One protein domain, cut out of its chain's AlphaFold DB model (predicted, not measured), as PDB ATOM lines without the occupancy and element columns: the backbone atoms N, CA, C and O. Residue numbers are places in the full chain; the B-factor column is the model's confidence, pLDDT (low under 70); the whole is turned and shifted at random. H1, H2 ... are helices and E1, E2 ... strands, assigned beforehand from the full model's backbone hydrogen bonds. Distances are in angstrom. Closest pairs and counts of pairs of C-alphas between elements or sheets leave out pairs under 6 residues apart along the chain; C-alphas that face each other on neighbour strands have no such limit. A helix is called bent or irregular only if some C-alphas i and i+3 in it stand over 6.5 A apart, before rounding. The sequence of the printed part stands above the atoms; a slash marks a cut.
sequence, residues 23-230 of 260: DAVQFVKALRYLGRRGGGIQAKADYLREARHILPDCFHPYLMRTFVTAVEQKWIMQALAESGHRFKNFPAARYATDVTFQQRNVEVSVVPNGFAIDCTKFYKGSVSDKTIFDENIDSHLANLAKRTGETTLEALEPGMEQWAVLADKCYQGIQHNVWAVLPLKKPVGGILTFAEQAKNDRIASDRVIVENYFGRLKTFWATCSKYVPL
ATOM      1  N   ASP A  23      18.815  66.074 117.911       40.19
ATOM      2  CA  ASP A  23      17.660  66.153 118.786       40.19
ATOM      3  C   ASP A  23      17.976  66.274 120.284       40.19
ATOM      4  O   ASP A  23      17.178  66.855 121.011       40.19
ATOM      5  N   ALA A  24      19.154  65.863 120.772       41.91
ATOM      6  CA  ALA A  24      19.573  66.143 122.155       41.91
ATOM      7  C   ALA A  24      19.783  67.654 122.366       41.91
ATOM      8  O   ALA A  24      19.429  68.223 123.401       41.91
ATOM      9  N   VAL A  25      20.288  68.333 121.330       44.81
ATOM     10  CA  VAL A  25      20.416  69.794 121.295       44.81
ATOM     11  C   VAL A  25      19.040  70.459 121.190       44.81
ATOM     12  O   VAL A  25      18.811  71.472 121.853       44.81
ATOM     13  N   GLN A  26      18.107  69.907 120.404       41.25
ATOM     14  CA  GLN A  26      16.727  70.412 120.336       41.25
ATOM     15  C   GLN A  26      15.952  70.178 121.637       41.25
ATOM     16  O   GLN A  26      15.186  71.043 122.048       41.25
ATOM     17  N   PHE A  27      16.211  69.086 122.350       47.19
ATOM     18  CA  PHE A  27      15.600  68.804 123.643       47.19
ATOM     19  C   PHE A  27      16.108  69.744 124.743       47.19
ATOM     20  O   PHE A  27      15.311  70.320 125.479       47.19
ATOM     21  N   VAL A  28      17.418  70.010 124.806       51.97
ATOM     22  CA  VAL A  28      17.965  71.044 125.705       51.97
ATOM     23  C   VAL A  28      17.391  72.425 125.355       51.97
ATOM     24  O   VAL A  28      17.107  73.224 126.250       51.97
ATOM     25  N   LYS A  29      17.154  72.711 124.067       47.59
ATOM     26  CA  LYS A  29      16.439  73.923 123.631       47.59
ATOM     27  C   LYS A  29      14.968  73.922 124.067       47.59
ATOM     28  O   LYS A  29      14.495  74.975 124.483       47.59
ATOM     29  N   ALA A  30      14.278  72.782 124.034       43.38
ATOM     30  CA  ALA A  30      12.889  72.630 124.470       43.38
ATOM     31  C   ALA A  30      12.740  72.781 125.994       43.38
ATOM     32  O   ALA A  30      11.905  73.560 126.446       43.38
ATOM     33  N   LEU A  31      13.618  72.162 126.793       49.88
ATOM     34  CA  LEU A  31      13.694  72.389 128.244       49.88
ATOM     35  C   LEU A  31      13.964  73.865 128.569       49.88
ATOM     36  O   LEU A  31      13.344  74.443 129.458       49.88
ATOM     37  N   ARG A  32      14.842  74.515 127.794       51.88
ATOM     38  CA  ARG A  32      15.137  75.952 127.917       51.88
ATOM     39  C   ARG A  32      13.970  76.842 127.470       51.88
ATOM     40  O   ARG A  32      13.863  77.972 127.945       51.88
ATOM     41  N   TYR A  33      13.137  76.379 126.543       44.91
ATOM     42  CA  TYR A  33      11.928  77.071 126.094       44.91
ATOM     43  C   TYR A  33      10.825  76.984 127.159       44.91
ATOM     44  O   TYR A  33      10.279  78.014 127.555       44.91
ATOM     45  N   LEU A  34      10.588  75.787 127.703       43.88
ATOM     46  CA  LEU A  34       9.628  75.535 128.782       43.88
ATOM     47  C   LEU A  34      10.018  76.260 130.079       43.88
ATOM     48  O   LEU A  34       9.192  76.943 130.671       43.88
ATOM     49  N   GLY A  35      11.300  76.256 130.461       51.06
ATOM     50  CA  GLY A  35      11.787  77.013 131.622       51.06
ATOM     51  C   GLY A  35      11.679  78.543 131.488       51.06
ATOM     52  O   GLY A  35      11.775  79.265 132.486       51.06
ATOM     53  N   ARG A  36      11.475  79.076 130.272       52.88
ATOM     54  CA  ARG A  36      11.284  80.518 130.032       52.88
ATOM     55  C   ARG A  36       9.822  80.959 130.055       52.88
ATOM     56  O   ARG A  36       9.576  82.083 130.488       52.88
ATOM     57  N   ARG A  37       8.868  80.125 129.634       45.44
ATOM     58  CA  ARG A  37       7.430  80.446 129.643       45.44
ATOM     59  C   ARG A  37       6.706  79.659 130.736       45.44
ATOM     60  O   ARG A  37       6.304  78.530 130.506       45.44
ATOM     61  N   GLY A  38       6.484  80.293 131.886       47.00
ATOM     62  CA  GLY A  38       5.493  79.829 132.863       47.00
ATOM     63  C   GLY A  38       6.000  79.813 134.301       47.00
ATOM     64  O   GLY A  38       6.882  79.032 134.640       47.00
ATOM     65  N   GLY A  39       5.412  80.668 135.141       50.38
ATOM     66  CA  GLY A  39       5.473  80.573 136.602       50.38
ATOM     67  C   GLY A  39       6.606  81.344 137.286       50.38
ATOM     68  O   GLY A  39       7.722  81.441 136.774       50.38
ATOM     69  N   GLY A  40       6.309  81.897 138.467       48.03
ATOM     70  CA  GLY A  40       7.311  82.461 139.374       48.03
ATOM     71  C   GLY A  40       8.388  81.433 139.750       48.03
ATOM     72  O   GLY A  40       8.230  80.236 139.514       48.03
ATOM     73  N   ILE A  41       9.493  81.901 140.336       49.00
ATOM     74  CA  ILE A  41      10.685  81.094 140.672       49.00
ATOM     75  C   ILE A  41      10.323  79.781 141.397       49.00
ATOM     76  O   ILE A  41      10.906  78.743 141.093       49.00
ATOM     77  N   GLN A  42       9.308  79.809 142.266       45.91
ATOM     78  CA  GLN A  42       8.813  78.646 143.002       45.91
ATOM     79  C   GLN A  42       8.179  77.574 142.095       45.91
ATOM     80  O   GLN A  42       8.585  76.421 142.138       45.91
ATOM     81  N   ALA A  43       7.283  77.956 141.179       44.00
ATOM     82  CA  ALA A  43       6.644  77.023 140.242       44.00
ATOM     83  C   ALA A  43       7.656  76.365 139.286       44.00
ATOM     84  O   ALA A  43       7.500  75.209 138.893       44.00
ATOM     85  N   LYS A  44       8.731  77.085 138.940       43.12
ATOM     86  CA  LYS A  44       9.852  76.530 138.170       43.12
ATOM     87  C   LYS A  44      10.669  75.536 138.991       43.12
ATOM     88  O   LYS A  44      11.066  74.509 138.451       43.12
ATOM     89  N   ALA A  45      10.911  75.817 140.270       45.12
ATOM     90  CA  ALA A  45      11.600  74.901 141.174       45.12
ATOM     91  C   ALA A  45      10.783  73.624 141.431       45.12
ATOM     92  O   ALA A  45      11.356  72.537 141.447       45.12
ATOM     93  N   ASP A  46       9.460  73.739 141.551       48.16
ATOM     94  CA  ASP A  46       8.557  72.612 141.798       48.16
ATOM     95  C   ASP A  46       8.388  71.735 140.546       48.16
ATOM     96  O   ASP A  46       8.558  70.522 140.637       48.16
ATOM     97  N   TYR A  47       8.213  72.332 139.356       47.81
ATOM     98  CA  TYR A  47       8.232  71.598 138.080       47.81
ATOM     99  C   TYR A  47       9.547  70.838 137.885       47.81
ATOM    100  O   TYR A  47       9.546  69.677 137.500       47.81
ATOM    101  N   LEU A  48      10.683  71.473 138.181       45.97
ATOM    102  CA  LEU A  48      12.005  70.862 138.058       45.97
ATOM    103  C   LEU A  48      12.284  69.789 139.127       45.97
ATOM    104  O   LEU A  48      13.083  68.887 138.880       45.97
ATOM    105  N   ARG A  49      11.633  69.864 140.296       46.66
ATOM    106  CA  ARG A  49      11.708  68.873 141.383       46.66
ATOM    107  C   ARG A  49      10.840  67.645 141.092       46.66
ATOM    108  O   ARG A  49      11.317  66.532 141.264       46.66
ATOM    109  N   GLU A  50       9.628  67.835 140.581       44.59
ATOM    110  CA  GLU A  50       8.770  66.767 140.038       44.59
ATOM    111  C   GLU A  50       9.450  66.082 138.841       44.59
ATOM    112  O   GLU A  50       9.666  64.869 138.813       44.59
ATOM    113  N   ALA A  51       9.930  66.887 137.890       44.25
ATOM    114  CA  ALA A  51      10.652  66.422 136.718       44.25
ATOM    115  C   ALA A  51      11.973  65.707 137.074       44.25
ATOM    116  O   ALA A  51      12.449  64.904 136.282       44.25
ATOM    117  N   ARG A  52      12.559  65.920 138.263       44.72
ATOM    118  CA  ARG A  52      13.783  65.239 138.733       44.72
ATOM    119  C   ARG A  52      13.617  63.723 138.864       44.72
ATOM    120  O   ARG A  52      14.555  62.994 138.559       44.72
ATOM    121  N   HIS A  53      12.454  63.264 139.320       46.88
ATOM    122  CA  HIS A  53      12.149  61.837 139.484       46.88
ATOM    123  C   HIS A  53      11.555  61.234 138.207       46.88
ATOM    124  O   HIS A  53      11.748  60.056 137.926       46.88
ATOM    125  N   ILE A  54      10.892  62.067 137.405       43.25
ATOM    126  CA  ILE A  54      10.223  61.657 136.169       43.25
ATOM    127  C   ILE A  54      11.202  61.636 134.986       43.25
ATOM    128  O   ILE A  54      11.077  60.789 134.111       43.25
ATOM    129  N   LEU A  55      12.209  62.518 134.927       45.88
ATOM    130  CA  LEU A  55      13.138  62.549 133.791       45.88
ATOM    131  C   LEU A  55      13.946  61.254 133.677       45.88
ATOM    132  O   LEU A  55      13.924  60.673 132.608       45.88
ATOM    133  N   PRO A  56      14.648  60.736 134.692       50.06
ATOM    134  CA  PRO A  56      15.397  59.494 134.513       50.06
ATOM    135  C   PRO A  56      14.485  58.325 134.113       50.06
ATOM    136  O   PRO A  56      14.789  57.620 133.156       50.06
ATOM    137  N   ASP A  57      13.323  58.195 134.756       44.12
ATOM    138  CA  ASP A  57      12.430  57.045 134.575       44.12
ATOM    139  C   ASP A  57      11.510  57.146 133.339       44.12
ATOM    140  O   ASP A  57      11.119  56.118 132.797       44.12
ATOM    141  N   CYS A  58      11.208  58.342 132.820       41.03
ATOM    142  CA  CYS A  58      10.414  58.532 131.593       41.03
ATOM    143  C   CYS A  58      11.258  58.963 130.387       41.03
ATOM    144  O   CYS A  58      10.965  58.587 129.252       41.03
ATOM    145  N   PHE A  59      12.323  59.737 130.604       48.94
ATOM    146  CA  PHE A  59      13.180  60.254 129.539       48.94
ATOM    147  C   PHE A  59      14.221  59.231 129.092       48.94
ATOM    148  O   PHE A  59      14.499  59.157 127.898       48.94
ATOM    149  N   HIS A  60      14.769  58.413 130.003       52.50
ATOM    150  CA  HIS A  60      15.696  57.354 129.604       52.50
ATOM    151  C   HIS A  60      15.000  56.310 128.719       52.50
ATOM    152  O   HIS A  60      15.472  56.125 127.601       52.50
ATOM    153  N   PRO A  61      13.834  55.731 129.076       50.09
ATOM    154  CA  PRO A  61      13.158  54.788 128.187       50.09
ATOM    155  C   PRO A  61      12.673  55.429 126.884       50.09
ATOM    156  O   PRO A  61      12.722  54.778 125.848       50.09
ATOM    157  N   TYR A  62      12.249  56.700 126.892       48.00
ATOM    158  CA  TYR A  62      11.827  57.396 125.671       48.00
ATOM    159  C   TYR A  62      12.998  57.669 124.718       48.00
ATOM    160  O   TYR A  62      12.902  57.362 123.528       48.00
ATOM    161  N   LEU A  63      14.115  58.205 125.223       54.25
ATOM    162  CA  LEU A  63      15.323  58.400 124.422       54.25
ATOM    163  C   LEU A  63      15.866  57.060 123.930       54.25
ATOM    164  O   LEU A  63      16.195  56.932 122.756       54.25
ATOM    165  N   MET A  64      15.939  56.057 124.800       60.78
ATOM    166  CA  MET A  64      16.476  54.758 124.420       60.78
ATOM    167  C   MET A  64      15.559  54.090 123.394       60.78
ATOM    168  O   MET A  64      16.013  53.792 122.304       60.78
ATOM    169  N   ARG A  65      14.245  54.000 123.615       52.38
ATOM    170  CA  ARG A  65      13.314  53.444 122.615       52.38
ATOM    171  C   ARG A  65      13.339  54.203 121.280       52.38
ATOM    172  O   ARG A  65      13.279  53.583 120.227       52.38
ATOM    173  N   THR A  66      13.445  55.532 121.296       49.66
ATOM    174  CA  THR A  66      13.424  56.327 120.052       49.66
ATOM    175  C   THR A  66      14.741  56.227 119.285       49.66
ATOM    176  O   THR A  66      14.734  56.116 118.063       49.66
ATOM    177  N   PHE A  67      15.877  56.264 119.984       54.75
ATOM    178  CA  PHE A  67      17.194  56.351 119.351       54.75
ATOM    179  C   PHE A  67      17.925  55.012 119.247       54.75
ATOM    180  O   PHE A  67      18.795  54.898 118.399       54.75
ATOM    181  N   VAL A  68      17.603  54.014 120.065       64.81
ATOM    182  CA  VAL A  68      18.235  52.684 120.034       64.81
ATOM    183  C   VAL A  68      17.506  51.796 119.026       64.81
ATOM    184  O   VAL A  68      18.114  51.335 118.063       64.81
ATOM    185  N   THR A  69      16.179  51.672 119.137       61.12
ATOM    186  CA  THR A  69      15.372  50.830 118.232       61.12
ATOM    187  C   THR A  69      15.405  51.320 116.780       61.12
ATOM    188  O   THR A  69      15.498  50.521 115.853       61.12
ATOM    189  N   ALA A  70      15.406  52.639 116.547       61.16
ATOM    190  CA  ALA A  70      15.528  53.192 115.192       61.16
ATOM    191  C   ALA A  70      16.916  52.956 114.562       61.16
ATOM    192  O   ALA A  70      17.081  53.060 113.346       61.16
ATOM    193  N   VAL A  71      17.927  52.676 115.385       65.69
ATOM    194  CA  VAL A  71      19.329  52.573 114.974       65.69
ATOM    195  C   VAL A  71      19.784  51.118 114.852       65.69
ATOM    196  O   VAL A  71      20.676  50.833 114.053       65.69
ATOM    197  N   GLU A  72      19.118  50.187 115.535       66.88
ATOM    198  CA  GLU A  72      19.360  48.745 115.426       66.88
ATOM    199  C   GLU A  72      19.242  48.243 113.978       66.88
ATOM    200  O   GLU A  72      20.147  47.577 113.472       66.88
ATOM    201  N   GLN A  73      18.171  48.625 113.267       69.06
ATOM    202  CA  GLN A  73      17.981  48.235 111.864       69.06
ATOM    203  C   GLN A  73      18.988  48.890 110.917       69.06
ATOM    204  O   GLN A  73      19.282  48.347 109.853       69.06
ATOM    205  N   LYS A  74      19.536  50.045 111.304       75.19
ATOM    206  CA  LYS A  74      20.512  50.782 110.502       75.19
ATOM    207  C   LYS A  74      21.904  50.154 110.564       75.19
ATOM    208  O   LYS A  74      22.647  50.239 109.591       75.19
ATOM    209  N   TRP A  75      22.264  49.544 111.691       83.06
ATOM    210  CA  TRP A  75      23.602  48.995 111.922       83.06
ATOM    211  C   TRP A  75      23.559  47.486 112.161       83.06
ATOM    212  O   TRP A  75      23.896  46.970 113.229       83.06
ATOM    213  N   ILE A  76      23.151  46.774 111.114       86.56
ATOM    214  CA  ILE A  76      23.393  45.334 110.978       86.56
ATOM    215  C   ILE A  76      24.877  45.068 110.713       86.56
ATOM    216  O   ILE A  76      25.619  45.986 110.347       86.56
ATOM    217  N   MET A  77      25.325  43.821 110.875       87.50
ATOM    218  CA  MET A  77      26.744  43.506 110.737       87.50
ATOM    219  C   MET A  77      27.245  43.741 109.309       87.50
ATOM    220  O   MET A  77      28.345  44.266 109.130       87.50
ATOM    221  N   GLN A  78      26.417  43.465 108.299       87.06
ATOM    222  CA  GLN A  78      26.731  43.803 106.910       87.06
ATOM    223  C   GLN A  78      26.993  45.305 106.708       87.06
ATOM    224  O   GLN A  78      28.028  45.679 106.165       87.06
ATOM    225  N   ALA A  79      26.121  46.180 107.220       86.75
ATOM    226  CA  ALA A  79      26.290  47.629 107.107       86.75
ATOM    227  C   ALA A  79      27.544  48.127 107.851       86.75
ATOM    228  O   ALA A  79      28.232  49.043 107.393       86.75
ATOM    229  N   LEU A  80      27.876  47.519 108.994       87.69
ATOM    230  CA  LEU A  80      29.123  47.795 109.716       87.69
ATOM    231  C   LEU A  80      30.349  47.362 108.903       87.69
ATOM    232  O   LEU A  80      31.336  48.095 108.856       87.69
ATOM    233  N   ALA A  81      30.284  46.211 108.233       87.50
ATOM    234  CA  ALA A  81      31.357  45.713 107.382       87.50
ATOM    235  C   ALA A  81      31.570  46.593 106.141       87.50
ATOM    236  O   ALA A  81      32.694  47.032 105.902       87.50
ATOM    237  N   GLU A  82      30.502  46.908 105.405       88.31
ATOM    238  CA  GLU A  82      30.537  47.747 104.197       88.31
ATOM    239  C   GLU A  82      31.011  49.175 104.491       88.31
ATOM    240  O   GLU A  82      31.737  49.775 103.700       88.31
ATOM    241  N   SER A  83      30.648  49.716 105.656       85.81
ATOM    242  CA  SER A  83      31.083  51.049 106.084       85.81
ATOM    243  C   SER A  83      32.457  51.070 106.767       85.81
ATOM    244  O   SER A  83      32.911  52.142 107.164       85.81
ATOM    245  N   GLY A  84      33.113  49.918 106.937       88.06
ATOM    246  CA  GLY A  84      34.423  49.810 107.585       88.06
ATOM    247  C   GLY A  84      34.416  50.007 109.108       88.06
ATOM    248  O   GLY A  84      35.478  50.172 109.703       88.06
ATOM    249  N   HIS A  85      33.253  49.965 109.762       88.06
ATOM    250  CA  HIS A  85      33.092  50.143 111.209       88.06
ATOM    251  C   HIS A  85      33.002  48.801 111.948       88.06
ATOM    252  O   HIS A  85      32.058  48.560 112.698       88.06
ATOM    253  N   ARG A  86      33.980  47.914 111.746       91.81
ATOM    254  CA  ARG A  86      34.132  46.699 112.564       91.81
ATOM    255  C   ARG A  86      35.159  46.921 113.664       91.81
ATOM    256  O   ARG A  86      36.048  47.762 113.532       91.81
ATOM    257  N   PHE A  87      35.049  46.148 114.739       92.69
ATOM    258  CA  PHE A  87      36.093  46.107 115.756       92.69
ATOM    259  C   PHE A  87      37.425  45.685 115.138       92.69
ATOM    260  O   PHE A  87      37.479  44.793 114.288       92.69
ATOM    261  N   LYS A  88      38.502  46.350 115.557       92.69
ATOM    262  CA  LYS A  88      39.822  46.190 114.945       92.69
ATOM    263  C   LYS A  88      40.415  44.819 115.252       92.69
ATOM    264  O   LYS A  88      40.999  44.201 114.367       92.69
ATOM    265  N   ASN A  89      40.306  44.377 116.502       93.75
ATOM    266  CA  ASN A  89      40.912  43.134 116.966       93.75
ATOM    267  C   ASN A  89      39.920  41.964 116.921       93.75
ATOM    268  O   ASN A  89      40.343  40.825 116.739       93.75
ATOM    269  N   PHE A  90      38.617  42.242 117.048       92.06
ATOM    270  CA  PHE A  90      37.553  41.231 117.036       92.06
ATOM    271  C   PHE A  90      36.489  41.516 115.966       92.06
ATOM    272  O   PHE A  90      35.344  41.809 116.301       92.06
ATOM    273  N   PRO A  91      36.813  41.399 114.665       91.06
ATOM    274  CA  PRO A  91      35.897  41.745 113.573       91.06
ATOM    275  C   PRO A  91      34.638  40.871 113.489       91.06
ATOM    276  O   PRO A  91      33.729  41.219 112.742       91.06
ATOM    277  N   ALA A  92      34.583  39.754 114.218       89.19
ATOM    278  CA  ALA A  92      33.392  38.918 114.356       89.19
ATOM    279  C   ALA A  92      32.434  39.402 115.462       89.19
ATOM    280  O   ALA A  92      31.315  38.903 115.568       89.19
ATOM    281  N   ALA A  93      32.851  40.352 116.305       92.81
ATOM    282  CA  ALA A  93      31.975  40.924 117.312       92.81
ATOM    283  C   ALA A  93      31.038  41.964 116.686       92.81
ATOM    284  O   ALA A  93      31.488  42.882 115.996       92.81
ATOM    285  N   ARG A  94      29.731  41.831 116.941       93.31
ATOM    286  CA  ARG A  94      28.725  42.786 116.458       93.31
ATOM    287  C   ARG A  94      28.712  44.046 117.317       93.31
ATOM    288  O   ARG A  94      28.650  45.152 116.790       93.31
ATOM    289  N   TYR A  95      28.770  43.887 118.636       94.56
ATOM    290  CA  TYR A  95      28.720  44.987 119.597       94.56
ATOM    291  C   TYR A  95      29.508  44.661 120.869       94.56
ATOM    292  O   TYR A  95      29.847  43.506 121.141       94.56
ATOM    293  N   ALA A  96      29.797  45.704 121.644       96.12
ATOM    294  CA  ALA A  96      30.273  45.603 123.013       96.12
ATOM    295  C   ALA A  96      29.126  45.933 123.976       96.12
ATOM    296  O   ALA A  96      28.372  46.871 123.720       96.12
ATOM    297  N   THR A  97      28.998  45.182 125.067       94.56
ATOM    298  CA  THR A  97      28.020  45.441 126.130       94.56
ATOM    299  C   THR A  97      28.724  45.823 127.424       94.56
ATOM    300  O   THR A  97      29.839  45.359 127.705       94.56
ATOM    301  N   ASP A  98      28.092  46.710 128.185       92.19
ATOM    302  CA  ASP A  98      28.485  47.008 129.553       92.19
ATOM    303  C   ASP A  98      27.308  47.594 130.351       92.19
ATOM    304  O   ASP A  98      26.336  48.103 129.783       92.19
ATOM    305  N   VAL A  99      27.414  47.533 131.678       85.25
ATOM    306  CA  VAL A  99      26.426  48.057 132.619       85.25
ATOM    307  C   VAL A  99      26.958  49.349 133.222       85.25
ATOM    308  O   VAL A  99      28.073  49.421 133.735       85.25
ATOM    309  N   THR A 100      26.146  50.406 133.212       73.62
ATOM    310  CA  THR A 100      26.490  51.624 133.953       73.62
ATOM    311  C   THR A 100      26.066  51.521 135.410       73.62
ATOM    312  O   THR A 100      24.888  51.357 135.718       73.62
ATOM    313  N   PHE A 101      27.023  51.739 136.312       54.34
ATOM    314  CA  PHE A 101      26.769  51.842 137.744       54.34
ATOM    315  C   PHE A 101      26.508  53.299 138.165       54.34
ATOM    316  O   PHE A 101      27.388  54.163 138.070       54.34
ATOM    317  N   GLN A 102      25.290  53.572 138.640       58.31
ATOM    318  CA  GLN A 102      24.981  54.702 139.529       58.31
ATOM    319  C   GLN A 102      24.173  54.183 140.736       58.31
ATOM    320  O   GLN A 102      24.745  53.537 141.602       58.31
ATOM    321  N   GLN A 103      22.855  54.410 140.805       51.22
ATOM    322  CA  GLN A 103      21.953  53.784 141.798       51.22
ATOM    323  C   GLN A 103      21.105  52.648 141.197       51.22
ATOM    324  O   GLN A 103      20.597  51.781 141.914       51.22
ATOM    325  N   ARG A 104      20.951  52.657 139.869       65.12
ATOM    326  CA  ARG A 104      20.272  51.634 139.076       65.12
ATOM    327  C   ARG A 104      21.189  51.225 137.929       65.12
ATOM    328  O   ARG A 104      21.790  52.094 137.299       65.12
ATOM    329  N   ASN A 105      21.282  49.925 137.694       77.75
ATOM    330  CA  ASN A 105      22.079  49.336 136.629       77.75
ATOM    331  C   ASN A 105      21.260  49.340 135.335       77.75
ATOM    332  O   ASN A 105      20.071  49.026 135.352       77.75
ATOM    333  N   VAL A 106      21.891  49.709 134.226       82.06
ATOM    334  CA  VAL A 106      21.334  49.562 132.875       82.06
ATOM    335  C   VAL A 106      22.428  48.996 132.000       82.06
ATOM    336  O   VAL A 106      23.523  49.562 131.954       82.06
ATOM    337  N   GLU A 107      22.118  47.904 131.321       89.94
ATOM    338  CA  GLU A 107      22.978  47.308 130.313       89.94
ATOM    339  C   GLU A 107      22.705  47.966 128.962       89.94
ATOM    340  O   GLU A 107      21.553  48.174 128.570       89.94
ATOM    341  N   VAL A 108      23.779  48.332 128.263       87.56
ATOM    342  CA  VAL A 108      23.706  48.963 126.944       87.56
ATOM    343  C   VAL A 108      24.635  48.241 125.980       87.56
ATOM    344  O   VAL A 108      25.830  48.105 126.238       87.56
ATOM    345  N   SER A 109      24.093  47.878 124.820       91.69
ATOM    346  CA  SER A 109      24.843  47.286 123.714       91.69
ATOM    347  C   SER A 109      25.212  48.350 122.684       91.69
ATOM    348  O   SER A 109      24.340  49.011 122.115       91.69
ATOM    349  N   VAL A 110      26.510  48.513 122.419       89.81
ATOM    350  CA  VAL A 110      27.079  49.566 121.566       89.81
ATOM    351  C   VAL A 110      27.893  48.958 120.424       89.81
ATOM    352  O   VAL A 110      28.842  48.205 120.641       89.81
ATOM    353  N   VAL A 111      27.544  49.309 119.188       91.06
ATOM    354  CA  VAL A 111      28.258  48.888 117.968       91.06
ATOM    355  C   VAL A 111      29.546  49.710 117.748       91.06
ATOM    356  O   VAL A 111      29.680  50.801 118.313       91.06
ATOM    357  N   PRO A 112      30.501  49.260 116.908       90.88
ATOM    358  CA  PRO A 112      31.831  49.883 116.801       90.88
ATOM    359  C   PRO A 112      31.837  51.337 116.302       90.88
ATOM    360  O   PRO A 112      32.786  52.076 116.547       90.88
ATOM    361  N   ASN A 113      30.776  51.784 115.628       85.12
ATOM    362  CA  ASN A 113      30.599  53.185 115.222       85.12
ATOM    363  C   ASN A 113      30.099  54.102 116.367       85.12
ATOM    364  O   ASN A 113      29.875  55.301 116.167       85.12
ATOM    365  N   GLY A 114      29.920  53.550 117.570       83.25
ATOM    366  CA  GLY A 114      29.604  54.282 118.792       83.25
ATOM    367  C   GLY A 114      28.129  54.582 119.020       83.25
ATOM    368  O   GLY A 114      27.843  55.434 119.870       83.25
ATOM    369  N   PHE A 115      27.224  53.929 118.286       81.56
ATOM    370  CA  PHE A 115      25.781  53.976 118.525       81.56
ATOM    371  C   PHE A 115      25.310  52.809 119.400       81.56
ATOM    372  O   PHE A 115      25.826  51.701 119.296       81.56
ATOM    373  N   ALA A 116      24.311  53.060 120.247       84.06
ATOM    374  CA  ALA A 116      23.637  52.005 120.997       84.06
ATOM    375  C   ALA A 116      22.561  51.343 120.122       84.06
ATOM    376  O   ALA A 116      21.823  52.049 119.432       84.06
ATOM    377  N   ILE A 117      22.492  50.013 120.160       81.38
ATOM    378  CA  ILE A 117      21.521  49.192 119.411       81.38
ATOM    379  C   ILE A 117      20.590  48.389 120.313       81.38
ATOM    380  O   ILE A 117      19.540  47.965 119.850       81.38
ATOM    381  N   ASP A 118      20.947  48.230 121.588       84.69
ATOM    382  CA  ASP A 118      20.060  47.665 122.596       84.69
ATOM    383  C   ASP A 118      20.313  48.312 123.963       84.69
ATOM    384  O   ASP A 118      21.406  48.828 124.230       84.69
ATOM    385  N   CYS A 119      19.278  48.339 124.795       82.94
ATOM    386  CA  CYS A 119      19.305  48.922 126.128       82.94
ATOM    387  C   CYS A 119      18.217  48.290 126.994       82.94
ATOM    388  O   CYS A 119      17.050  48.224 126.599       82.94
ATOM    389  N   THR A 120      18.588  47.870 128.196       83.69
ATOM    390  CA  THR A 120      17.674  47.164 129.087       83.69
ATOM    391  C   THR A 120      16.815  48.114 129.916       83.69
ATOM    392  O   THR A 120      17.034  49.325 129.991       83.69
ATOM    393  N   LYS A 121      15.843  47.547 130.638       79.06
ATOM    394  CA  LYS A 121      15.205  48.238 131.767       79.06
ATOM    395  C   LYS A 121      16.229  48.554 132.869       79.06
ATOM    396  O   LYS A 121      17.350  48.044 132.875       79.06
ATOM    397  N   PHE A 122      15.800  49.351 133.842       81.19
ATOM    398  CA  PHE A 122      16.565  49.586 135.059       81.19
ATOM    399  C   PHE A 122      16.568  48.364 135.984       81.19
ATOM    400  O   PHE A 122      15.520  47.787 136.281       81.19
ATOM    401  N   TYR A 123      17.741  48.060 136.526       79.62
ATOM    402  CA  TYR A 123      17.979  47.053 137.550       79.62
ATOM    403  C   TYR A 123      18.454  47.703 138.847       79.62
ATOM    404  O   TYR A 123      18.982  48.815 138.856       79.62
ATOM    405  N   LYS A 124      18.287  47.013 139.978       82.25
ATOM    406  CA  LYS A 124      18.903  47.455 141.238       82.25
ATOM    407  C   LYS A 124      20.426  47.361 141.115       82.25
ATOM    408  O   LYS A 124      20.923  46.406 140.528       82.25
ATOM    409  N   GLY A 125      21.158  48.289 141.736       80.38
ATOM    410  CA  GLY A 125      22.630  48.287 141.722       80.38
ATOM    411  C   GLY A 125      23.284  47.010 142.275       80.38
ATOM    412  O   GLY A 125      24.435  46.727 141.973       80.38
ATOM    413  N   SER A 126      22.549  46.224 143.070       85.44
ATOM    414  CA  SER A 126      23.007  44.950 143.632       85.44
ATOM    415  C   SER A 126      22.931  43.767 142.662       85.44
ATOM    416  O   SER A 126      23.410  42.687 142.997       85.44
ATOM    417  N   VAL A 127      22.258  43.918 141.516       88.31
ATOM    418  CA  VAL A 127      22.128  42.843 140.525       88.31
ATOM    419  C   VAL A 127      23.432  42.749 139.743       88.31
ATOM    420  O   VAL A 127      23.938  43.765 139.273       88.31
ATOM    421  N   SER A 128      23.974  41.535 139.623       90.94
ATOM    422  CA  SER A 128      25.223  41.311 138.897       90.94
ATOM    423  C   SER A 128      25.041  41.490 137.391       90.94
ATOM    424  O   SER A 128      23.992  41.139 136.851       90.94
ATOM    425  N   ASP A 129      26.083  41.963 136.711       91.75
ATOM    426  CA  ASP A 129      26.058  42.210 135.264       91.75
ATOM    427  C   ASP A 129      25.720  40.942 134.468       91.75
ATOM    428  O   ASP A 129      24.906  40.977 133.551       91.75
ATOM    429  N   LYS A 130      26.246  39.783 134.890       93.88
ATOM    430  CA  LYS A 130      25.877  38.488 134.304       93.88
ATOM    431  C   LYS A 130      24.383  38.191 134.468       93.88
ATOM    432  O   LYS A 130      23.759  37.736 133.522       93.88
ATOM    433  N   THR A 131      23.813  38.429 135.650       94.31
ATOM    434  CA  THR A 131      22.377  38.199 135.890       94.31
ATOM    435  C   THR A 131      21.524  39.098 135.002       94.31
ATOM    436  O   THR A 131      20.539  38.629 134.447       94.31
ATOM    437  N   ILE A 132      21.925  40.362 134.830       92.31
ATOM    438  CA  ILE A 132      21.260  41.286 133.907       92.31
ATOM    439  C   ILE A 132      21.307  40.720 132.485       92.31
ATOM    440  O   ILE A 132      20.257  40.588 131.860       92.31
ATOM    441  N   PHE A 133      22.486  40.308 132.018       95.12
ATOM    442  CA  PHE A 133      22.659  39.712 130.694       95.12
ATOM    443  C   PHE A 133      21.791  38.456 130.509       95.12
ATOM    444  O   PHE A 133      21.088  38.322 129.508       95.12
ATOM    445  N   ASP A 134      21.805  37.537 131.481       95.25
ATOM    446  CA  ASP A 134      21.029  36.292 131.436       95.25
ATOM    447  C   ASP A 134      19.512  36.572 131.397       95.25
ATOM    448  O   ASP A 134      18.787  35.906 130.663       95.25
ATOM    449  N   GLU A 135      19.022  37.570 132.144       95.12
ATOM    450  CA  GLU A 135      17.610  37.988 132.106       95.12
ATOM    451  C   GLU A 135      17.197  38.579 130.747       95.12
ATOM    452  O   GLU A 135      16.016  38.538 130.403       95.12
ATOM    453  N   ASN A 136      18.143  39.125 129.973       93.06
ATOM    454  CA  ASN A 136      17.894  39.728 128.655       93.06
ATOM    455  C   ASN A 136      18.390  38.844 127.495       93.06
ATOM    456  O   ASN A 136      18.602  39.332 126.382       93.06
ATOM    457  N   ILE A 137      18.577  37.540 127.732       94.31
ATOM    458  CA  ILE A 137      19.230  36.639 126.778       94.31
ATOM    459  C   ILE A 137      18.537  36.586 125.412       94.31
ATOM    460  O   ILE A 137      19.222  36.577 124.393       94.31
ATOM    461  N   ASP A 138      17.205  36.624 125.361       93.94
ATOM    462  CA  ASP A 138      16.452  36.563 124.101       93.94
ATOM    463  C   ASP A 138      16.762  37.762 123.193       93.94
ATOM    464  O   ASP A 138      16.963  37.604 121.985       93.94
ATOM    465  N   SER A 139      16.883  38.959 123.778       90.06
ATOM    466  CA  SER A 139      17.294  40.171 123.062       90.06
ATOM    467  C   SER A 139      18.722  40.043 122.535       90.06
ATOM    468  O   SER A 139      19.003  40.428 121.397       90.06
ATOM    469  N   HIS A 140      19.631  39.465 123.327       93.69
ATOM    470  CA  HIS A 140      21.000  39.208 122.885       93.69
ATOM    471  C   HIS A 140      21.055  38.180 121.756       93.69
ATOM    472  O   HIS A 140      21.748  38.426 120.772       93.69
ATOM    473  N   LEU A 141      20.308  37.079 121.845       92.56
ATOM    474  CA  LEU A 141      20.238  36.052 120.804       92.56
ATOM    475  C   LEU A 141      19.686  36.623 119.496       92.56
ATOM    476  O   LEU A 141      20.294  36.436 118.444       92.56
ATOM    477  N   ALA A 142      18.600  37.399 119.557       90.25
ATOM    478  CA  ALA A 142      18.046  38.080 118.388       90.25
ATOM    479  C   ALA A 142      19.057  39.051 117.757       90.25
ATOM    480  O   ALA A 142      19.190  39.120 116.534       90.25
ATOM    481  N   ASN A 143      19.818  39.768 118.588       89.38
ATOM    482  CA  ASN A 143      20.851  40.677 118.117       89.38
ATOM    483  C   ASN A 143      22.118  39.960 117.611       89.38
ATOM    484  O   ASN A 143      22.837  40.502 116.774       89.38
ATOM    485  N   LEU A 144      22.456  38.776 118.099       91.94
ATOM    486  CA  LEU A 144      23.657  38.063 117.658       91.94
ATOM    487  C   LEU A 144      23.376  37.127 116.479       91.94
ATOM    488  O   LEU A 144      24.317  36.745 115.789       91.94
ATOM    489  N   ALA A 145      22.114  36.809 116.191       89.44
ATOM    490  CA  ALA A 145      21.734  36.001 115.040       89.44
ATOM    491  C   ALA A 145      22.242  36.608 113.719       89.44
ATOM    492  O   ALA A 145      22.023  37.789 113.421       89.44
ATOM    493  N   LYS A 146      22.906  35.781 112.903       86.62
ATOM    494  CA  LYS A 146      23.308  36.164 111.547       86.62
ATOM    495  C   LYS A 146      22.072  36.304 110.665       86.62
ATOM    496  O   LYS A 146      21.221  35.416 110.623       86.62
ATOM    497  N   ARG A 147      21.972  37.415 109.933       81.38
ATOM    498  CA  ARG A 147      20.883  37.625 108.966       81.38
ATOM    499  C   ARG A 147      21.171  36.905 107.645       81.38
ATOM    500  O   ARG A 147      22.315  36.580 107.331       81.38
ATOM    501  N   THR A 148      20.138  36.669 106.838       70.88
ATOM    502  CA  THR A 148      20.295  36.099 105.489       70.88
ATOM    503  C   THR A 148      21.250  36.967 104.663       70.88
ATOM    504  O   THR A 148      21.004  38.156 104.495       70.88
ATOM    505  N   GLY A 149      22.347  36.382 104.170       67.75
ATOM    506  CA  GLY A 149      23.400  37.100 103.435       67.75
ATOM    507  C   GLY A 149      24.609  37.523 104.279       67.75
ATOM    508  O   GLY A 149      25.644  37.857 103.717       67.75
ATOM    509  N   GLU A 150      24.533  37.431 105.611       70.00
ATOM    510  CA  GLU A 150      25.671  37.676 106.509       70.00
ATOM    511  C   GLU A 150      26.557  36.436 106.717       70.00
ATOM    512  O   GLU A 150      27.670  36.544 107.226       70.00
ATOM    513  N   THR A 151      26.105  35.254 106.291       61.09
ATOM    514  CA  THR A 151      26.856  33.992 106.404       61.09
ATOM    515  C   THR A 151      28.169  34.018 105.616       61.09
ATOM    516  O   THR A 151      29.126  33.373 106.020       61.09
ATOM    517  N   THR A 152      28.241  34.803 104.538       61.50
ATOM    518  CA  THR A 152      29.439  34.980 103.699       61.50
ATOM    519  C   THR A 152      30.438  35.996 104.259       61.50
ATOM    520  O   THR A 152      31.575  36.052 103.790       61.50
ATOM    521  N   LEU A 153      30.061  36.785 105.275       62.25
ATOM    522  CA  LEU A 153      30.971  37.657 106.025       62.25
ATOM    523  C   LEU A 153      31.757  36.817 107.047       62.25
ATOM    524  O   LEU A 153      31.672  37.019 108.257       62.25
ATOM    525  N   GLU A 154      32.517  35.834 106.574       59.03
ATOM    526  CA  GLU A 154      33.305  34.969 107.447       59.03
ATOM    527  C   GLU A 154      34.509  35.733 108.011       59.03
ATOM    528  O   GLU A 154      35.542  35.917 107.368       59.03
ATOM    529  N   ALA A 155      34.381  36.194 109.255       53.34
ATOM    530  CA  ALA A 155      35.513  36.593 110.079       53.34
ATOM    531  C   ALA A 155      35.947  35.402 110.954       53.34
ATOM    532  O   ALA A 155      35.535  35.259 112.100       53.34
ATOM    533  N   LEU A 156      36.807  34.577 110.356       52.28
ATOM    534  CA  LEU A 156      37.832  33.704 110.944       52.28
ATOM    535  C   LEU A 156      37.482  32.475 111.807       52.28
ATOM    536  O   LEU A 156      38.400  31.702 112.054       52.28
ATOM    537  N   GLU A 157      36.239  32.218 112.213       53.84
ATOM    538  CA  GLU A 157      35.905  30.966 112.931       53.84
ATOM    539  C   GLU A 157      34.726  30.253 112.235       53.84
ATOM    540  O   GLU A 157      33.560  30.590 112.474       53.84
ATOM    541  N   PRO A 158      35.009  29.305 111.318       49.22
ATOM    542  CA  PRO A 158      33.995  28.507 110.636       49.22
ATOM    543  C   PRO A 158      33.138  27.734 111.650       49.22
ATOM    544  O   PRO A 158      33.674  27.056 112.523       49.22
ATOM    545  N   GLY A 159      31.808  27.810 111.528       54.69
ATOM    546  CA  GLY A 159      30.874  26.989 112.316       54.69
ATOM    547  C   GLY A 159      30.045  27.718 113.377       54.69
ATOM    548  O   GLY A 159      29.171  27.098 113.975       54.69
ATOM    549  N   MET A 160      30.248  29.021 113.598       65.12
ATOM    550  CA  MET A 160      29.380  29.797 114.495       65.12
ATOM    551  C   MET A 160      28.206  30.420 113.724       65.12
ATOM    552  O   MET A 160      28.406  31.271 112.853       65.12
ATOM    553  N   GLU A 161      26.971  30.036 114.062       74.38
ATOM    554  CA  GLU A 161      25.729  30.580 113.469       74.38
ATOM    555  C   GLU A 161      25.353  31.982 113.993       74.38
ATOM    556  O   GLU A 161      24.413  32.610 113.507       74.38
ATOM    557  N   GLN A 162      26.125  32.513 114.943       87.25
ATOM    558  CA  GLN A 162      25.916  33.823 115.562       87.25
ATOM    559  C   GLN A 162      27.174  34.697 115.508       87.25
ATOM    560  O   GLN A 162      28.295  34.203 115.370       87.25
ATOM    561  N   TRP A 163      26.984  36.008 115.614       91.88
ATOM    562  CA  TRP A 163      28.033  36.997 115.844       91.88
ATOM    563  C   TRP A 163      28.509  36.976 117.299       91.88
ATOM    564  O   TRP A 163      27.813  36.484 118.185       91.88
ATOM    565  N   ALA A 164      29.698  37.524 117.555       93.19
ATOM    566  CA  ALA A 164      30.229  37.620 118.909       93.19
ATOM    567  C   ALA A 164      29.748  38.880 119.652       93.19
ATOM    568  O   ALA A 164      29.471  39.921 119.047       93.19
ATOM    569  N   VAL A 165      29.737  38.809 120.983       95.44
ATOM    570  CA  VAL A 165      29.607  39.965 121.883       95.44
ATOM    571  C   VAL A 165      30.912  40.191 122.644       95.44
ATOM    572  O   VAL A 165      31.523  39.249 123.150       95.44
ATOM    573  N   LEU A 166      31.357  41.447 122.730       96.81
ATOM    574  CA  LEU A 166      32.454  41.856 123.611       96.81
ATOM    575  C   LEU A 166      31.883  42.325 124.950       96.81
ATOM    576  O   LEU A 166      31.022  43.198 124.976       96.81
ATOM    577  N   ALA A 167      32.381  41.809 126.069       95.69
ATOM    578  CA  ALA A 167      31.932  42.251 127.390       95.69
ATOM    579  C   ALA A 167      33.076  42.232 128.407       95.69
ATOM    580  O   ALA A 167      34.165  41.722 128.124       95.69
ATOM    581  N   ASP A 168      32.854  42.826 129.579       92.44
ATOM    582  CA  ASP A 168      33.871  42.821 130.628       92.44
ATOM    583  C   ASP A 168      33.980  41.458 131.325       92.44
ATOM    584  O   ASP A 168      33.165  40.548 131.191       92.44
ATOM    585  N   LYS A 169      35.001  41.336 132.158       90.31
ATOM    586  CA  LYS A 169      35.279  40.198 133.017       90.31
ATOM    587  C   LYS A 169      34.166  39.893 134.031       90.31
ATOM    588  O   LYS A 169      34.110  38.765 134.525       90.31
ATOM    589  N   CYS A 170      33.299  40.848 134.369       89.88
ATOM    590  CA  CYS A 170      32.126  40.615 135.224       89.88
ATOM    591  C   CYS A 170      31.044  39.758 134.538       89.88
ATOM    592  O   CYS A 170      30.289  39.084 135.234       89.88
ATOM    593  N   TYR A 171      31.053  39.663 133.204       93.00
ATOM    594  CA  TYR A 171      30.154  38.811 132.413       93.00
ATOM    595  C   TYR A 171      30.653  37.366 132.282       93.00
ATOM    596  O   TYR A 171      30.131  36.568 131.507       93.00
ATOM    597  N   GLN A 172      31.700  36.992 133.017       91.81
ATOM    598  CA  GLN A 172      32.246  35.640 132.964       91.81
ATOM    599  C   GLN A 172      31.166  34.594 133.253       91.81
ATOM    600  O   GLN A 172      30.489  34.638 134.278       91.81
ATOM    601  N   GLY A 173      31.024  33.656 132.321       91.31
ATOM    602  CA  GLY A 173      29.964  32.660 132.317       91.31
ATOM    603  C   GLY A 173      29.008  32.789 131.136       91.31
ATOM    604  O   GLY A 173      28.565  31.752 130.680       91.31
ATOM    605  N   ILE A 174      28.743  33.973 130.558       93.31
ATOM    606  CA  ILE A 174      27.746  34.128 129.458       93.31
ATOM    607  C   ILE A 174      28.061  33.311 128.188       93.31
ATOM    608  O   ILE A 174      27.177  33.058 127.376       93.31
ATOM    609  N   GLN A 175      29.298  32.823 128.066       91.19
ATOM    610  CA  GLN A 175      29.776  31.942 126.994       91.19
ATOM    611  C   GLN A 175      28.971  30.638 126.839       91.19
ATOM    612  O   GLN A 175      29.038  30.019 125.785       91.19
ATOM    613  N   HIS A 176      28.220  30.221 127.866       88.00
ATOM    614  CA  HIS A 176      27.309  29.071 127.779       88.00
ATOM    615  C   HIS A 176      26.121  29.283 126.826       88.00
ATOM    616  O   HIS A 176      25.621  28.304 126.283       88.00
ATOM    617  N   ASN A 177      25.694  30.534 126.611       88.31
ATOM    618  CA  ASN A 177      24.516  30.851 125.797       88.31
ATOM    619  C   ASN A 177      24.872  31.586 124.501       88.31
ATOM    620  O   ASN A 177      24.211  31.403 123.483       88.31
ATOM    621  N   VAL A 178      25.904  32.433 124.532       91.94
ATOM    622  CA  VAL A 178      26.299  33.281 123.399       91.94
ATOM    623  C   VAL A 178      27.787  33.169 123.119       91.94
ATOM    624  O   VAL A 178      28.592  32.883 124.006       91.94
ATOM    625  N   TRP A 179      28.188  33.483 121.891       92.81
ATOM    626  CA  TRP A 179      29.599  33.609 121.561       92.81
ATOM    627  C   TRP A 179      30.172  34.897 122.172       92.81
ATOM    628  O   TRP A 179      30.099  35.976 121.593       92.81
ATOM    629  N   ALA A 180      30.727  34.795 123.380       93.69
ATOM    630  CA  ALA A 180      31.266  35.944 124.101       93.69
ATOM    631  C   ALA A 180      32.798  35.982 124.111       93.69
ATOM    632  O   ALA A 180      33.481  35.036 124.527       93.69
ATOM    633  N   VAL A 181      33.336  37.137 123.725       94.69
ATOM    634  CA  VAL A 181      34.757  37.468 123.794       94.69
ATOM    635  C   VAL A 181      35.001  38.262 125.076       94.69
ATOM    636  O   VAL A 181      34.695  39.451 125.162       94.69
ATOM    637  N   LEU A 182      35.548  37.581 126.084       95.19
ATOM    638  CA  LEU A 182      35.740  38.115 127.434       95.19
ATOM    639  C   LEU A 182      37.225  38.136 127.829       95.19
ATOM    640  O   LEU A 182      37.973  37.238 127.423       95.19
ATOM    641  N   PRO A 183      37.659  39.095 128.670       95.19
ATOM    642  CA  PRO A 183      38.990  39.074 129.261       95.19
ATOM    643  C   PRO A 183      39.212  37.823 130.117       95.19
ATOM    644  O   PRO A 183      38.346  37.421 130.901       95.19
ATOM    645  N   LEU A 184      40.405  37.241 130.022       92.44
ATOM    646  CA  LEU A 184      40.821  36.082 130.804       92.44
ATOM    647  C   LEU A 184      41.018  36.435 132.284       92.44
ATOM    648  O   LEU A 184      41.549  37.491 132.653       92.44
ATOM    649  N   LYS A 185      40.588  35.515 133.151       89.44
ATOM    650  CA  LYS A 185      40.826  35.564 134.597       89.44
ATOM    651  C   LYS A 185      42.221  35.022 134.904       89.44
ATOM    652  O   LYS A 185      42.636  34.020 134.340       89.44
ATOM    653  N   LYS A 186      42.920  35.682 135.833       88.50
ATOM    654  CA  LYS A 186      44.146  35.130 136.420       88.50
ATOM    655  C   LYS A 186      43.791  33.811 137.124       88.50
ATOM    656  O   LYS A 186      42.777  33.802 137.831       88.50
ATOM    657  N   PRO A 187      44.585  32.743 136.962       87.19
ATOM    658  CA  PRO A 187      44.419  31.534 137.759       87.19
ATOM    659  C   PRO A 187      44.700  31.830 139.240       87.19
ATOM    660  O   PRO A 187      45.408  32.785 139.572       87.19
ATOM    661  N   VAL A 188      44.129  31.027 140.141       88.38
ATOM    662  CA  VAL A 188      44.319  31.193 141.591       88.38
ATOM    663  C   VAL A 188      45.810  31.079 141.917       88.38
ATOM    664  O   VAL A 188      46.436  30.073 141.602       88.38
ATOM    665  N   GLY A 189      46.383  32.130 142.509       86.25
ATOM    666  CA  GLY A 189      47.808  32.184 142.853       86.25
ATOM    667  C   GLY A 189      48.770  32.341 141.668       86.25
ATOM    668  O   GLY A 189      49.977  32.284 141.877       86.25
ATOM    669  N   GLY A 190      48.272  32.549 140.444       91.06
ATOM    670  CA  GLY A 190      49.104  32.680 139.247       91.06
ATOM    671  C   GLY A 190      48.985  34.028 138.534       91.06
ATOM    672  O   GLY A 190      48.221  34.921 138.914       91.06
ATOM    673  N   ILE A 191      49.766  34.170 137.463       91.56
ATOM    674  CA  ILE A 191      49.785  35.345 136.584       91.56
ATOM    675  C   ILE A 191      49.275  34.970 135.193       91.56
ATOM    676  O   ILE A 191      49.360  33.813 134.793       91.56
ATOM    677  N   LEU A 192      48.748  35.953 134.463       91.94
ATOM    678  CA  LEU A 192      48.494  35.778 133.035       91.94
ATOM    679  C   LEU A 192      49.835  35.726 132.305       91.94
ATOM    680  O   LEU A 192      50.753  36.487 132.620       91.94
ATOM    681  N   THR A 193      49.928  34.856 131.311       94.25
ATOM    682  CA  THR A 193      51.024  34.876 130.345       94.25
ATOM    683  C   THR A 193      50.994  36.175 129.537       94.25
ATOM    684  O   THR A 193      49.967  36.851 129.424       94.25
ATOM    685  N   PHE A 194      52.121  36.519 128.911       93.81
ATOM    686  CA  PHE A 194      52.209  37.701 128.050       93.81
ATOM    687  C   PHE A 194      51.176  37.676 126.909       93.81
ATOM    688  O   PHE A 194      50.565  38.696 126.597       93.81
ATOM    689  N   ALA A 195      50.928  36.503 126.320       94.50
ATOM    690  CA  ALA A 195      49.945  36.337 125.252       94.50
ATOM    691  C   ALA A 195      48.504  36.561 125.741       94.50
ATOM    692  O   ALA A 195      47.708  37.207 125.058       94.50
ATOM    693  N   GLU A 196      48.169  36.070 126.935       94.56
ATOM    694  CA  GLU A 196      46.851  36.276 127.538       94.56
ATOM    695  C   GLU A 196      46.626  37.738 127.928       94.56
ATOM    696  O   GLU A 196      45.540  38.274 127.704       94.56
ATOM    697  N   GLN A 197      47.656  38.405 128.454       94.88
ATOM    698  CA  GLN A 197      47.595  39.836 128.731       94.88
ATOM    699  C   GLN A 197      47.393  40.634 127.438       94.88
ATOM    700  O   GLN A 197      46.470  41.438 127.365       94.88
ATOM    701  N   ALA A 198      48.152  40.333 126.380       95.94
ATOM    702  CA  ALA A 198      47.984  40.982 125.082       95.94
ATOM    703  C   ALA A 198      46.578  40.761 124.492       95.94
ATOM    704  O   ALA A 198      46.017  41.660 123.864       95.94
ATOM    705  N   LYS A 199      45.973  39.583 124.701       94.44
ATOM    706  CA  LYS A 199      44.571  39.334 124.331       94.44
ATOM    707  C   LYS A 199      43.625  40.224 125.138       94.44
ATOM    708  O   LYS A 199      42.747  40.846 124.545       94.44
ATOM    709  N   ASN A 200      43.807  40.314 126.453       95.62
ATOM    710  CA  ASN A 200      42.991  41.177 127.309       95.62
ATOM    711  C   ASN A 200      43.106  42.654 126.914       95.62
ATOM    712  O   ASN A 200      42.088  43.338 126.858       95.62
ATOM    713  N   ASP A 201      44.304  43.121 126.564       96.12
ATOM    714  CA  ASP A 201      44.541  44.500 126.129       96.12
ATOM    715  C   ASP A 201      43.826  44.799 124.800       96.12
ATOM    716  O   ASP A 201      43.224  45.861 124.639       96.12
ATOM    717  N   ARG A 202      43.811  43.841 123.862       96.69
ATOM    718  CA  ARG A 202      43.020  43.946 122.621       96.69
ATOM    719  C   ARG A 202      41.519  44.013 122.906       96.69
ATOM    720  O   ARG A 202      40.822  44.796 122.266       96.69
ATOM    721  N   ILE A 203      41.022  43.211 123.853       95.25
ATOM    722  CA  ILE A 203      39.601  43.214 124.242       95.25
ATOM    723  C   ILE A 203      39.238  44.565 124.856       95.25
ATOM    724  O   ILE A 203      38.253  45.170 124.445       95.25
ATOM    725  N   ALA A 204      40.053  45.067 125.784       94.62
ATOM    726  CA  ALA A 204      39.863  46.381 126.391       94.62
ATOM    727  C   ALA A 204      39.890  47.503 125.338       94.62
ATOM    728  O   ALA A 204      39.011  48.362 125.326       94.62
ATOM    729  N   SER A 205      40.840  47.452 124.399       95.81
ATOM    730  CA  SER A 205      40.945  48.427 123.309       95.81
ATOM    731  C   SER A 205      39.699  48.474 122.423       95.81
ATOM    732  O   SER A 205      39.324  49.563 122.004       95.81
ATOM    733  N   ASP A 206      39.079  47.340 122.098       95.25
ATOM    734  CA  ASP A 206      37.857  47.326 121.283       95.25
ATOM    735  C   ASP A 206      36.622  47.708 122.124       95.25
ATOM    736  O   ASP A 206      35.754  48.448 121.658       95.25
ATOM    737  N   ARG A 207      36.574  47.295 123.400       94.62
ATOM    738  CA  ARG A 207      35.504  47.654 124.346       94.62
ATOM    739  C   ARG A 207      35.477  49.129 124.735       94.62
ATOM    740  O   ARG A 207      34.423  49.608 125.143       94.62
ATOM    741  N   VAL A 208      36.557  49.885 124.538       92.31
ATOM    742  CA  VAL A 208      36.595  51.329 124.840       92.31
ATOM    743  C   VAL A 208      35.421  52.104 124.213       92.31
ATOM    744  O   VAL A 208      35.039  53.167 124.698       92.31
ATOM    745  N   ILE A 209      34.799  51.586 123.145       86.62
ATOM    746  CA  ILE A 209      33.623  52.199 122.525       86.62
ATOM    747  C   ILE A 209      32.417  52.312 123.469       86.62
ATOM    748  O   ILE A 209      31.744  53.350 123.464       86.62
ATOM    749  N   VAL A 210      32.150  51.289 124.292       86.81
ATOM    750  CA  VAL A 210      31.014  51.288 125.225       86.81
ATOM    751  C   VAL A 210      31.316  52.181 126.430       86.81
ATOM    752  O   VAL A 210      30.469  52.973 126.844       86.81
ATOM    753  N   GLU A 211      32.569  52.211 126.886       87.56
ATOM    754  CA  GLU A 211      33.029  53.160 127.906       87.56
ATOM    755  C   GLU A 211      32.903  54.613 127.423       87.56
ATOM    756  O   GLU A 211      32.383  55.475 128.133       87.56
ATOM    757  N   ASN A 212      33.293  54.888 126.175       84.38
ATOM    758  CA  ASN A 212      33.141  56.201 125.546       84.38
ATOM    759  C   ASN A 212      31.669  56.599 125.384       84.38
ATOM    760  O   ASN A 212      31.325  57.783 125.476       84.38
ATOM    761  N   TYR A 213      30.775  55.645 125.116       82.88
ATOM    762  CA  TYR A 213      29.333  55.890 125.126       82.88
ATOM    763  C   TYR A 213      28.864  56.327 126.520       82.88
ATOM    764  O   TYR A 213      28.252  57.390 126.657       82.88
ATOM    765  N   PHE A 214      29.242  55.595 127.570       79.25
ATOM    766  CA  PHE A 214      28.897  55.962 128.943       79.25
ATOM    767  C   PHE A 214      29.543  57.273 129.402       79.25
ATOM    768  O   PHE A 214      28.896  58.059 130.092       79.25
ATOM    769  N   GLY A 215      30.770  57.579 128.980       76.62
ATOM    770  CA  GLY A 215      31.419  58.867 129.238       76.62
ATOM    771  C   GLY A 215      30.652  60.043 128.623       76.62
ATOM    772  O   GLY A 215      30.435  61.068 129.283       76.62
ATOM    773  N   ARG A 216      30.150  59.879 127.389       74.31
ATOM    774  CA  ARG A 216      29.269  60.861 126.734       74.31
ATOM    775  C   ARG A 216      27.942  61.006 127.476       74.31
ATOM    776  O   ARG A 216      27.500  62.132 127.703       74.31
ATOM    777  N   LEU A 217      27.347  59.896 127.910       72.56
ATOM    778  CA  LEU A 217      26.093  59.901 128.663       72.56
ATOM    779  C   LEU A 217      26.246  60.602 130.024       72.56
ATOM    780  O   LEU A 217      25.454  61.481 130.356       72.56
ATOM    781  N   LYS A 218      27.307  60.295 130.781       70.38
ATOM    782  CA  LYS A 218      27.644  60.979 132.044       70.38
ATOM    783  C   LYS A 218      27.824  62.484 131.834       70.38
ATOM    784  O   LYS A 218      27.278  63.279 132.594       70.38
ATOM    785  N   THR A 219      28.525  62.885 130.772       66.25
ATOM    786  CA  THR A 219      28.723  64.303 130.420       66.25
ATOM    787  C   THR A 219      27.408  65.002 130.069       66.25
ATOM    788  O   THR A 219      27.179  66.146 130.479       66.25
ATOM    789  N   PHE A 220      26.524  64.320 129.337       66.38
ATOM    790  CA  PHE A 220      25.190  64.819 129.019       66.38
ATOM    791  C   PHE A 220      24.388  65.082 130.298       66.38
ATOM    792  O   PHE A 220      23.937  66.208 130.514       66.38
ATOM    793  N   TRP A 221      24.305  64.101 131.198       66.75
ATOM    794  CA  TRP A 221      23.588  64.249 132.466       66.75
ATOM    795  C   TRP A 221      24.185  65.330 133.368       66.75
ATOM    796  O   TRP A 221      23.440  66.146 133.909       66.75
ATOM    797  N   ALA A 222      25.517  65.413 133.459       62.75
ATOM    798  CA  ALA A 222      26.211  66.477 134.186       62.75
ATOM    799  C   ALA A 222      25.960  67.878 133.598       62.75
ATOM    800  O   ALA A 222      26.124  68.888 134.280       62.75
ATOM    801  N   THR A 223      25.588  67.965 132.322       58.50
ATOM    802  CA  THR A 223      25.200  69.224 131.680       58.50
ATOM    803  C   THR A 223      23.738  69.544 131.965       58.50
ATOM    804  O   THR A 223      23.423  70.676 132.328       58.50
ATOM    805  N   CYS A 224      22.844  68.558 131.862       57.75
ATOM    806  CA  CYS A 224      21.426  68.706 132.198       57.75
ATOM    807  C   CYS A 224      21.214  69.126 133.659       57.75
ATOM    808  O   CYS A 224      20.399  70.011 133.917       57.75
ATOM    809  N   SER A 225      21.993  68.580 134.596       55.41
ATOM    810  CA  SER A 225      21.923  68.930 136.020       55.41
ATOM    811  C   SER A 225      22.318  70.376 136.336       55.41
ATOM    812  O   SER A 225      21.947  70.900 137.379       55.41
ATOM    813  N   LYS A 226      23.023  71.076 135.439       53.25
ATOM    814  CA  LYS A 226      23.302  72.517 135.596       53.25
ATOM    815  C   LYS A 226      22.087  73.386 135.281       53.25
ATOM    816  O   LYS A 226      21.999  74.515 135.751       53.25
ATOM    817  N   TYR A 227      21.168  72.878 134.462       49.09
ATOM    818  CA  TYR A 227      19.948  73.581 134.055       49.09
ATOM    819  C   TYR A 227      18.732  73.208 134.917       49.09
ATOM    820  O   TYR A 227      17.685  73.842 134.802       49.09
ATOM    821  N   VAL A 228      18.887  72.212 135.790       46.62
ATOM    822  CA  VAL A 228      17.911  71.739 136.774       46.62
ATOM    823  C   VAL A 228      18.622  71.751 138.129       46.62
ATOM    824  O   VAL A 228      19.355  70.803 138.395       46.62
ATOM    825  N   PRO A 229      18.495  72.801 138.968       39.66
ATOM    826  CA  PRO A 229      19.325  72.948 140.162       39.66
ATOM    827  C   PRO A 229      19.233  71.707 141.055       39.66
ATOM    828  O   PRO A 229      18.169  71.389 141.595       39.66
ATOM    829  N   LEU A 230      20.340  70.976 141.180       40.34
ATOM    830  CA  LEU A 230      20.529  69.962 142.209       40.34
ATOM    831  C   LEU A 230      20.994  70.694 143.474       40.34
ATOM    832  O   LEU A 230      21.947  71.468 143.417       40.34
TER     833      LEU A 230
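This is residues 23 to 230 of the 260 residues of the protein "DDE Tnp4 domain-containing protein" of Aphanomyces astaci (UniProt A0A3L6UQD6). A small twisted sheet of four strands is the core, with H5 and H6 packed on one face and H7b, the second arm of the long bent helix H7, crossing the other. Past the sheet, the far part of H7b, the helix H1 and the first part of the kinked H2 make a loose end of the model, with few contacts between them. The printed part has 208 residues with seven named helices and four named strands, in the order H1 H2 H3 H4 E1 E2 E3 H5 H6 E4 H7; the class is mixed, helices and strands. The mixed sheet runs E3 E2 E1 E4. The whole is only just compact, close to loose, with a radius of gyration of the C-alphas of 19.9 A and spans of 66 by 46 by 27 A.

Find C-alpha 23 at (17.660, 66.153, 118.786); from there H1, residues 23 to 34, runs 15.9 A. H2, residues 41 to 67, spans 33.3 A with a kink of 60 degrees near residue 54. H3, residues 69 to 72, and H4, residues 77 to 82, follow. E1, residues 93 to 100, starts at C-alpha 93 (31.975, 40.924, 117.312) and runs 20.5 A; E2, residues 104 to 110, runs 18.9 A. Next come E3, residues 116 to 119, H5, residues 129 to 135, H6, residues 137 to 144, and E4, residues 164 to 166. H7, residues 194 to 227, was assigned as one helix by its hydrogen bonds but is bent, with C-alphas 206 and 209 6.6 A apart: H7a, residues 194 to 206, is 18.6 A long, and H7b, residues 209 to 227, is 27.9 A long and ends at C-alpha 227 (19.948, 73.581, 134.055).

Look first at E1, E2 and E3, a meander, each strand the antiparallel neighbour of the one before: N 110 and O 96 are 2.8 A apart, N 109 and O 118 2.9 A. E4 is parallel to E1, with N 97 and O 166 at 2.8 A. H7b is on the sheet at a height of 9.5 A; its closest C-alphas to E2 are Val 210 and Val 110, 5.6 A. H5 and H6 are on the opposite face, at heights of 8.1 A and 9.1 A. E3, H5 H6, E4 form a split strand-helix-strand unit, two strands running the same way with E2 and E1 between them, and its crossover is right-handed. H3, H4 and H7a each only graze the sheet. H2 is on it with residues 60 to 67, Met 64 and Cys 119 having the closest C-alphas to E3 at 6.7 A, yet H2 is apart from H7b. H1 is close to but not clearly touching H7b, with C-alphas of Val 28 and Cys 224 7.7 A apart. Every O i to N i+4 pair is within hydrogen-bond range in H1, H4, H5, H6 and H7a, against 19 of 23 in H2 and 13 of 15 in H7b; H3 is too short for one.

The C-alphas of Gly 40 and Pro 158 are the two farthest apart, 66.7 A. The printed part has no cut, and the links H6 to E4 and E4 to H7 are long. Confidence is under 70 at residues 23 to 73, 101 to 104, 149, 151 to 160 and 219 to 230.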